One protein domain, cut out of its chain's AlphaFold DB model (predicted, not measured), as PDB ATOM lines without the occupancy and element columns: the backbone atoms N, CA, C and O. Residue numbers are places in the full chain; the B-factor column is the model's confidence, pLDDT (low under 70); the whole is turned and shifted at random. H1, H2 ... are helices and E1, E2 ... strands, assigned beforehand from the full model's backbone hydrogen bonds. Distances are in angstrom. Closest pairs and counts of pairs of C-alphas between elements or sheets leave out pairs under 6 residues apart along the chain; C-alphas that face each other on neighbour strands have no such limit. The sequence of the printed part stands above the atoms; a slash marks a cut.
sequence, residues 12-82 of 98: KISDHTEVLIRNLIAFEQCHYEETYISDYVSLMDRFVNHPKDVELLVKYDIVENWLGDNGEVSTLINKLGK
ATOM      1  N   LYS A  12     101.164  21.136  92.770       97.19
ATOM      2  CA  LYS A  12     100.816  19.989  91.932       97.19
ATOM      3  C   LYS A  12     100.696  18.722  92.775       97.19
ATOM      4  O   LYS A  12     101.661  18.294  93.410       97.19
ATOM      5  N   ILE A  13      99.517  18.113  92.744       97.50
ATOM      6  CA  ILE A  13      99.211  16.893  93.484       97.50
ATOM      7  C   ILE A  13      99.156  15.705  92.528       97.50
ATOM      8  O   ILE A  13      98.313  15.679  91.636       97.50
ATOM      9  N   SER A  14     100.031  14.725  92.742       97.06
ATOM     10  CA  SER A  14     100.054  13.423  92.071       97.06
ATOM     11  C   SER A  14     100.433  12.312  93.057       97.06
ATOM     12  O   SER A  14     100.737  12.579  94.223       97.06
ATOM     13  N   ASP A  15     100.490  11.067  92.580       95.12
ATOM     14  CA  ASP A  15     100.843   9.887  93.385       95.12
ATOM     15  C   ASP A  15     102.214   9.989  94.082       95.12
ATOM     16  O   ASP A  15     102.466   9.339  95.095       95.12
ATOM     17  N   HIS A  16     103.123  10.815  93.559       95.94
ATOM     18  CA  HIS A  16     104.468  10.992  94.113       95.94
ATOM     19  C   HIS A  16     104.561  12.114  95.151       95.94
ATOM     20  O   HIS A  16     105.565  12.202  95.865       95.94
ATOM     21  N   THR A  17     103.540  12.970  95.243       96.50
ATOM     22  CA  THR A  17     103.583  14.173  96.076       96.50
ATOM     23  C   THR A  17     103.779  13.836  97.553       96.50
ATOM     24  O   THR A  17     104.547  14.528  98.219       96.50
ATOM     25  N   GLU A  18     103.157  12.761  98.063       95.69
ATOM     26  CA  GLU A  18     103.294  12.394  99.480       95.69
ATOM     27  C   GLU A  18     104.753  12.135  99.862       95.69
ATOM     28  O   GLU A  18     105.284  12.731 100.798       95.69
ATOM     29  N   VAL A  19     105.406  11.248  99.110       96.62
ATOM     30  CA  VAL A  19     106.781  10.819  99.386       96.62
ATOM     31  C   VAL A  19     107.744  11.989  99.230       96.62
ATOM     32  O   VAL A  19     108.624  12.177 100.071       96.62
ATOM     33  N   LEU A  20     107.566  12.800  98.183       96.69
ATOM     34  CA  LEU A  20     108.418  13.955  97.931       96.69
ATOM     35  C   LEU A  20     108.344  14.963  99.082       96.69
ATOM     36  O   LEU A  20     109.377  15.317  99.647       96.69
ATOM     37  N   ILE A  21     107.137  15.403  99.448       96.25
ATOM     38  CA  ILE A  21     106.966  16.439 100.471       96.25
ATOM     39  C   ILE A  21     107.415  15.933 101.844       96.25
ATOM     40  O   ILE A  21     108.103  16.662 102.551       96.25
ATOM     41  N   ARG A  22     107.126  14.677 102.211       95.38
ATOM     42  CA  ARG A  22     107.612  14.113 103.484       95.38
ATOM     43  C   ARG A  22     109.136  14.069 103.567       95.38
ATOM     44  O   ARG A  22     109.686  14.394 104.616       95.38
ATOM     45  N   ASN A  23     109.814  13.708 102.479       95.81
ATOM     46  CA  ASN A  23     111.276  13.717 102.441       95.81
ATOM     47  C   ASN A  23     111.839  15.139 102.550       95.81
ATOM     48  O   ASN A  23     112.843  15.333 103.229       95.81
ATOM     49  N   LEU A  24     111.188  16.127 101.927       94.81
ATOM     50  CA  LEU A  24     111.583  17.532 102.047       94.81
ATOM     51  C   LEU A  24     111.396  18.059 103.473       94.81
ATOM     52  O   LEU A  24     112.312  18.685 103.986       94.81
ATOM     53  N   ILE A  25     110.271  17.756 104.128       93.00
ATOM     54  CA  ILE A  25     110.031  18.130 105.533       93.00
ATOM     55  C   ILE A  25     111.083  17.490 106.445       93.00
ATOM     56  O   ILE A  25     111.658  18.167 107.289       93.00
ATOM     57  N   ALA A  26     111.363  16.194 106.272       92.31
ATOM     58  CA  ALA A  26     112.375  15.511 107.075       92.31
ATOM     59  C   ALA A  26     113.771  16.117 106.863       92.31
ATOM     60  O   ALA A  26     114.504  16.339 107.820       92.31
ATOM     61  N   PHE A  27     114.129  16.416 105.613       92.69
ATOM     62  CA  PHE A  27     115.396  17.061 105.287       92.69
ATOM     63  C   PHE A  27     115.491  18.473 105.880       92.69
ATOM     64  O   PHE A  27     116.507  18.804 106.484       92.69
ATOM     65  N   GLU A  28     114.429  19.272 105.762       92.31
ATOM     66  CA  GLU A  28     114.318  20.602 106.367       92.31
ATOM     67  C   GLU A  28     114.535  20.532 107.884       92.31
ATOM     68  O   GLU A  28     115.470  21.138 108.394       92.31
ATOM     69  N   GLN A  29     113.773  19.689 108.586       85.44
ATOM     70  CA  GLN A  29     113.839  19.553 110.047       85.44
ATOM     71  C   GLN A  29     115.163  18.971 110.567       85.44
ATOM     72  O   GLN A  29     115.502  19.164 111.733       85.44
ATOM     73  N   CYS A  30     115.905  18.224 109.745       89.75
ATOM     74  CA  CYS A  30     117.187  17.643 110.144       89.75
ATOM     75  C   CYS A  30     118.391  18.548 109.865       89.75
ATOM     76  O   CYS A  30     119.448  18.332 110.464       89.75
ATOM     77  N   HIS A  31     118.278  19.495 108.932       89.81
ATOM     78  CA  HIS A  31     119.444  20.186 108.377       89.81
ATOM     79  C   HIS A  31     119.348  21.713 108.367       89.81
ATOM     80  O   HIS A  31     120.384  22.349 108.170       89.81
ATOM     81  N   TYR A  32     118.167  22.291 108.583       85.62
ATOM     82  CA  TYR A  32     117.940  23.736 108.534       85.62
ATOM     83  C   TYR A  32     117.215  24.225 109.787       85.62
ATOM     84  O   TYR A  32     116.521  23.464 110.460       85.62
ATOM     85  N   GLU A  33     117.405  25.504 110.104       81.00
ATOM     86  CA  GLU A  33     116.632  26.181 111.153       81.00
ATOM     87  C   GLU A  33     115.332  26.762 110.578       81.00
ATOM     88  O   GLU A  33     114.345  26.910 111.298       81.00
ATOM     89  N   GLU A  34     115.307  27.063 109.277       83.94
ATOM     90  CA  GLU A  34     114.139  27.581 108.574       83.94
ATOM     91  C   GLU A  34     113.106  26.490 108.260       83.94
ATOM     92  O   GLU A  34     113.452  25.372 107.882       83.94
ATOM     93  N   THR A  35     111.818  26.839 108.346       87.06
ATOM     94  CA  THR A  35     110.696  25.891 108.241       87.06
ATOM     95  C   THR A  35     109.781  26.148 107.041       87.06
ATOM     96  O   THR A  35     108.588  25.883 107.108       87.06
ATOM     97  N   TYR A  36     110.287  26.677 105.923       88.19
ATOM     98  CA  TYR A  36     109.457  27.116 104.787       88.19
ATOM     99  C   TYR A  36     108.507  26.040 104.230       88.19
ATOM    100  O   TYR A  36     107.345  26.331 103.933       88.19
ATOM    101  N   ILE A  37     108.983  24.805 104.063       91.81
ATOM    102  CA  ILE A  37     108.195  23.677 103.555       91.81
ATOM    103  C   ILE A  37     107.189  23.231 104.609       91.81
ATOM    104  O   ILE A  37     106.010  23.054 104.291       91.81
ATOM    105  N   SER A  38     107.629  23.089 105.858       92.12
ATOM    106  CA  SER A  38     106.762  22.782 106.996       92.12
ATOM    107  C   SER A  38     105.640  23.820 107.139       92.12
ATOM    108  O   SER A  38     104.468  23.462 107.272       92.12
ATOM    109  N   ASP A  39     105.963  25.103 107.016       91.19
ATOM    110  CA  ASP A  39     105.029  26.218 107.134       91.19
ATOM    111  C   ASP A  39     104.030  26.236 105.979       91.19
ATOM    112  O   ASP A  39     102.827  26.407 106.192       91.19
ATOM    113  N   TYR A  40     104.510  26.014 104.755       92.81
ATOM    114  CA  TYR A  40     103.666  25.918 103.569       92.81
ATOM    115  C   TYR A  40     102.673  24.759 103.677       92.81
ATOM    116  O   TYR A  40     101.475  24.945 103.469       92.81
ATOM    117  N   VAL A  41     103.144  23.569 104.053       94.19
ATOM    118  CA  VAL A  41     102.283  22.394 104.232       94.19
ATOM    119  C   VAL A  41     101.258  22.634 105.336       94.19
ATOM    120  O   VAL A  41     100.087  22.310 105.158       94.19
ATOM    121  N   SER A  42     101.666  23.269 106.431       91.75
ATOM    122  CA  SER A  42     100.762  23.627 107.525       91.75
ATOM    123  C   SER A  42      99.702  24.649 107.112       91.75
ATOM    124  O   SER A  42      98.559  24.577 107.561       91.75
ATOM    125  N   LEU A  43     100.050  25.609 106.250       91.62
ATOM    126  CA  LEU A  43      99.088  26.550 105.682       91.62
ATOM    127  C   LEU A  43      98.078  25.825 104.779       91.62
ATOM    128  O   LEU A  43      96.876  26.060 104.891       91.62
ATOM    129  N   MET A  44      98.553  24.922 103.920       94.94
ATOM    130  CA  MET A  44      97.695  24.150 103.016       94.94
ATOM    131  C   MET A  44      96.747  23.209 103.773       94.94
ATOM    132  O   MET A  44      95.576  23.128 103.416       94.94
ATOM    133  N   ASP A  45      97.222  22.560 104.840       94.25
ATOM    134  CA  ASP A  45      96.416  21.751 105.772       94.25
ATOM    135  C   ASP A  45      95.269  22.575 106.381       94.25
ATOM    136  O   ASP A  45      94.109  22.173 106.345       94.25
ATOM    137  N   ARG A  46      95.550  23.811 106.815       91.62
ATOM    138  CA  ARG A  46      94.516  24.721 107.343       91.62
ATOM    139  C   ARG A  46      93.480  25.138 106.302       91.62
ATOM    140  O   ARG A  46      92.325  25.363 106.663       91.62
ATOM    141  N   PHE A  47      93.874  25.264 105.037       92.94
ATOM    142  CA  PHE A  47      92.953  25.615 103.957       92.94
ATOM    143  C   PHE A  47      92.076  24.453 103.497       92.94
ATOM    144  O   PHE A  47      91.057  24.717 102.867       92.94
ATOM    145  N   VAL A  48      92.430  23.197 103.790       95.56
ATOM    146  CA  VAL A  48      91.776  22.028 103.191       95.56
ATOM    147  C   VAL A  48      91.237  21.075 104.251       95.56
ATOM    148  O   VAL A  48      91.877  20.102 104.622       95.56
ATOM    149  N   ASN A  49      89.989  21.266 104.669       91.94
ATOM    150  CA  ASN A  49      89.317  20.342 105.592       91.94
ATOM    151  C   ASN A  49      88.354  19.397 104.861       91.94
ATOM    152  O   ASN A  49      88.063  18.290 105.326       91.94
ATOM    153  N   HIS A  50      87.849  19.825 103.705       95.06
ATOM    154  CA  HIS A  50      86.834  19.133 102.926       95.06
ATOM    155  C   HIS A  50      87.163  19.126 101.423       95.06
ATOM    156  O   HIS A  50      87.846  20.022 100.926       95.06
ATOM    157  N   PRO A  51      86.605  18.180 100.640       97.38
ATOM    158  CA  PRO A  51      86.809  18.136  99.185       97.38
ATOM    159  C   PRO A  51      86.382  19.423  98.452       97.38
ATOM    160  O   PRO A  51      86.922  19.748  97.398       97.38
ATOM    161  N   LYS A  52      85.424  20.174  99.013       97.62
ATOM    162  CA  LYS A  52      84.982  21.476  98.480       97.62
ATOM    163  C   LYS A  52      86.052  22.561  98.589       97.62
ATOM    164  O   LYS A  52      86.092  23.457  97.753       97.62
ATOM    165  N   ASP A  53      86.921  22.471  99.590       97.56
ATOM    166  CA  ASP A  53      88.023  23.413  99.743       97.56
ATOM    167  C   ASP A  53      89.052  23.184  98.631       97.56
ATOM    168  O   ASP A  53      89.495  24.130  97.985       97.56
ATOM    169  N   VAL A  54      89.340  21.914  98.311       97.75
ATOM    170  CA  VAL A  54      90.178  21.544  97.157       97.75
ATOM    171  C   VAL A  54      89.580  22.070  95.858       97.75
ATOM    172  O   VAL A  54      90.301  22.649  95.054       97.75
ATOM    173  N   GLU A  55      88.270  21.912  95.653       97.94
ATOM    174  CA  GLU A  55      87.585  22.438  94.466       97.94
ATOM    175  C   GLU A  55      87.800  23.954  94.313       97.94
ATOM    176  O   GLU A  55      88.102  24.437  93.219       97.94
ATOM    177  N   LEU A  56      87.707  24.702  95.416       97.25
ATOM    178  CA  LEU A  56      87.951  26.141  95.427       97.25
ATOM    179  C   LEU A  56      89.410  26.474  95.086       97.25
ATOM    180  O   LEU A  56      89.659  27.360  94.269       97.25
ATOM    181  N   LEU A  57      90.368  25.756  95.672       96.62
ATOM    182  CA  LEU A  57      91.794  25.967  95.411       96.62
ATOM    183  C   LEU A  57      92.187  25.602  93.974       96.62
ATOM    184  O   LEU A  57      93.008  26.298  93.379       96.62
ATOM    185  N   VAL A  58      91.575  24.569  93.390       97.25
ATOM    186  CA  VAL A  58      91.739  24.226  91.969       97.25
ATOM    187  C   VAL A  58      91.169  25.330  91.082       97.25
ATOM    188  O   VAL A  58      91.812  25.746  90.121       97.25
ATOM    189  N   LYS A  59      89.993  25.868  91.425       97.00
ATOM    190  CA  LYS A  59      89.368  26.972  90.683       97.00
ATOM    191  C   LYS A  59      90.238  28.234  90.649       97.00
ATOM    192  O   LYS A  59      90.217  28.946  89.647       97.00
ATOM    193  N   TYR A  60      90.974  28.517  91.723       94.75
ATOM    194  CA  TYR A  60      91.910  29.645  91.803       94.75
ATOM    195  C   TYR A  60      93.340  29.299  91.361       94.75
ATOM    196  O   TYR A  60      94.241  30.107  91.561       94.75
ATOM    197  N   ASP A  61      93.550  28.123  90.760       94.25
ATOM    198  CA  ASP A  61      94.846  27.633  90.271       94.25
ATOM    199  C   ASP A  61      95.947  27.542  91.350       94.25
ATOM    200  O   ASP A  61      97.140  27.533  91.056       94.25
ATOM    201  N   ILE A  62      95.541  27.428  92.619       95.81
ATOM    202  CA  ILE A  62      96.437  27.192  93.760       95.81
ATOM    203  C   ILE A  62      96.790  25.704  93.848       95.81
ATOM    204  O   ILE A  62      97.904  25.358  94.229       95.81
ATOM    205  N   VAL A  63      95.869  24.809  93.478       97.56
ATOM    206  CA  VAL A  63      96.096  23.356  93.450       97.56
ATOM    207  C   VAL A  63      95.867  22.817  92.044       97.56
ATOM    208  O   VAL A  63      94.836  23.062  91.429       97.56
ATOM    209  N   GLU A  64      96.806  22.019  91.548       97.94
ATOM    210  CA  GLU A  64      96.663  21.255  90.313       97.94
ATOM    211  C   GLU A  64      96.415  19.780  90.658       97.94
ATOM    212  O   GLU A  64      97.324  19.071  91.097       97.94
ATOM    213  N   ASN A  65      95.174  19.317  90.479       97.31
ATOM    214  CA  ASN A  65      94.751  17.963  90.847       97.31
ATOM    215  C   ASN A  65      95.010  16.954  89.709       97.31
ATOM    216  O   ASN A  65      94.269  16.940  88.727       97.31
ATOM    217  N   TRP A  66      96.017  16.083  89.862       97.56
ATOM    218  CA  TRP A  66      96.270  14.947  88.954       97.56
ATOM    219  C   TRP A  66      95.767  13.600  89.491       97.56
ATOM    220  O   TRP A  66      95.873  12.603  88.785       97.56
ATOM    221  N   LEU A  67      95.211  13.557  90.706       96.44
ATOM    222  CA  LEU A  67      94.576  12.350  91.257       96.44
ATOM    223  C   LEU A  67      93.153  12.158  90.715       96.44
ATOM    224  O   LEU A  67      92.623  11.055  90.708       96.44
ATOM    225  N   GLY A  68      92.520  13.234  90.239       94.06
ATOM    226  CA  GLY A  68      91.180  13.198  89.650       94.06
ATOM    227  C   GLY A  68      90.039  13.156  90.671       94.06
ATOM    228  O   GLY A  68      88.893  13.382  90.288       94.06
ATOM    229  N   ASP A  69      90.338  12.958  91.958       97.50
ATOM    230  CA  ASP A  69      89.370  13.014  93.055       97.50
ATOM    231  C   ASP A  69      89.771  14.055  94.110       97.50
ATOM    232  O   ASP A  69      90.870  14.045  94.663       97.50
ATOM    233  N   ASN A  70      88.863  14.989  94.404       97.69
ATOM    234  CA  ASN A  70      89.121  16.048  95.384       97.69
ATOM    235  C   ASN A  70      89.175  15.508  96.826       97.69
ATOM    236  O   ASN A  70      89.813  16.117  97.688       97.69
ATOM    237  N   GLY A  71      88.518  14.380  97.107       98.06
ATOM    238  CA  GLY A  71      88.571  13.706  98.402       98.06
ATOM    239  C   GLY A  71      89.943  13.106  98.683       98.06
ATOM    240  O   GLY A  71      90.491  13.320  99.769       98.06
ATOM    241  N   GLU A  72      90.544  12.448  97.698       97.88
ATOM    242  CA  GLU A  72      91.911  11.931  97.775       97.88
ATOM    243  C   GLU A  72      92.928  13.055  97.977       97.88
ATOM    244  O   GLU A  72      93.757  12.967  98.886       97.88
ATOM    245  N   VAL A  73      92.808  14.158  97.229       97.88
ATOM    246  CA  VAL A  73      93.657  15.346  97.426       97.88
ATOM    247  C   VAL A  73      93.502  15.914  98.835       97.88
ATOM    248  O   VAL A  73      94.506  16.164  99.502       97.88
ATOM    249  N   SER A  74      92.267  16.084  99.322       97.56
ATOM    250  CA  SER A  74      92.033  16.614 100.674       97.56
ATOM    251  C   SER A  74      92.625  15.708 101.755       97.56
ATOM    252  O   SER A  74      93.237  16.175 102.713       97.56
ATOM    253  N   THR A  75      92.519  14.392 101.567       97.44
ATOM    254  CA  THR A  75      93.100  13.398 102.470       97.44
ATOM    255  C   THR A  75      94.623  13.460 102.450       97.44
ATOM    256  O   THR A  75      95.250  13.358 103.505       97.44
ATOM    257  N   LEU A  76      95.230  13.623 101.274       97.00
ATOM    258  CA  LEU A  76      96.677  13.718 101.124       97.00
ATOM    259  C   LEU A  76      97.234  14.986 101.783       97.00
ATOM    260  O   LEU A  76      98.172  14.882 102.569       97.00
ATOM    261  N   ILE A  77      96.643  16.154 101.517       96.44
ATOM    262  CA  ILE A  77      97.071  17.423 102.129       96.44
ATOM    263  C   ILE A  77      96.992  17.321 103.660       96.44
ATOM    264  O   ILE A  77      97.986  17.578 104.339       96.44
ATOM    265  N   ASN A  78      95.889  16.788 104.193       95.12
ATOM    266  CA  ASN A  78      95.734  16.592 105.636       95.12
ATOM    267  C   ASN A  78      96.705  15.563 106.233       95.12
ATOM    268  O   ASN A  78      97.119  15.642 107.391       95.12
ATOM    269  N   LYS A  79      97.091  14.546 105.459       95.00
ATOM    270  CA  LYS A  79      98.136  13.602 105.871       95.00
ATOM    271  C   LYS A  79      99.512  14.257 105.903       95.00
ATOM    272  O   LYS A  79     100.319  13.855 106.743       95.00
ATOM    273  N   LEU A  80      99.796  15.195 105.004       94.06
ATOM    274  CA  LEU A  80     101.073  15.904 104.951       94.06
ATOM    275  C   LEU A  80     101.252  16.837 106.152       94.06
ATOM    276  O   LEU A  80     102.352  16.873 106.691       94.06
ATOM    277  N   GLY A  81     100.187  17.501 106.619       88.19
ATOM    278  CA  GLY A  81     100.214  18.325 107.836       88.19
ATOM    279  C   GLY A  81     100.450  17.530 109.128       88.19
ATOM    280  O   GLY A  81     101.010  18.041 110.100       88.19
ATOM    281  N   LYS A  82     100.098  16.237 109.156       87.81
ATOM    282  CA  LYS A  82     100.335  15.383 110.331       87.81
ATOM    283  C   LYS A  82     101.825  15.164 110.583       87.81
ATOM    284  O   LYS A  82     102.526  14.564 109.769       87.81
TER     285      LYS A  82
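Overview. This is residues 12 to 82 of the 98 residues of an uncharacterized protein of Prunus persica (UniProt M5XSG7). H1, the longest helix, and H4 run the same way at a shallow tilt, H1's start beside H4's end; H2 runs back the opposite way at a steep tilt, its residues 37 to 38 touching H1 and its other end packing on H4's residues 77 to 81, and H3 makes a corner with H4, the two meeting near their starts about perpendicular. Mostly helix, the 71 printed residues hold H1, H2, H3, E1, H4 in that order. The whole is compact, radius of gyration of the C-alphas 12.1 A, spanning 35 by 21 by 20 A.

Arrangement. H1, residues 17 to 31, touches H4, residues 70 to 81, at a shallow tilt of 12 degrees; the closest C-alphas, Glu 18 and Leu 80, are 6.9 A apart. H2, residues 36 to 47, touches H4 at a steep 45 degrees, closest C-alphas Asp 45 and Asn 78, 5.2 A. H3, residues 51 to 59, touches H4 about perpendicular, 84 degrees, closest C-alphas Pro 51 and Gly 71, 4.8 A. E1, residues 63 to 65, pairs with no named strand. In the four helices every O i to N i+4 pair is within hydrogen-bond range.

Along the chain. H1, 21.0 A, begins at C-alpha 17 (103.583, 14.173, 96.076); H4, 16.8 A, ends at C-alpha 81 (100.214, 18.325, 107.836).

Size, cuts and confidence. The printed part has no cut; no printed residue is under 70.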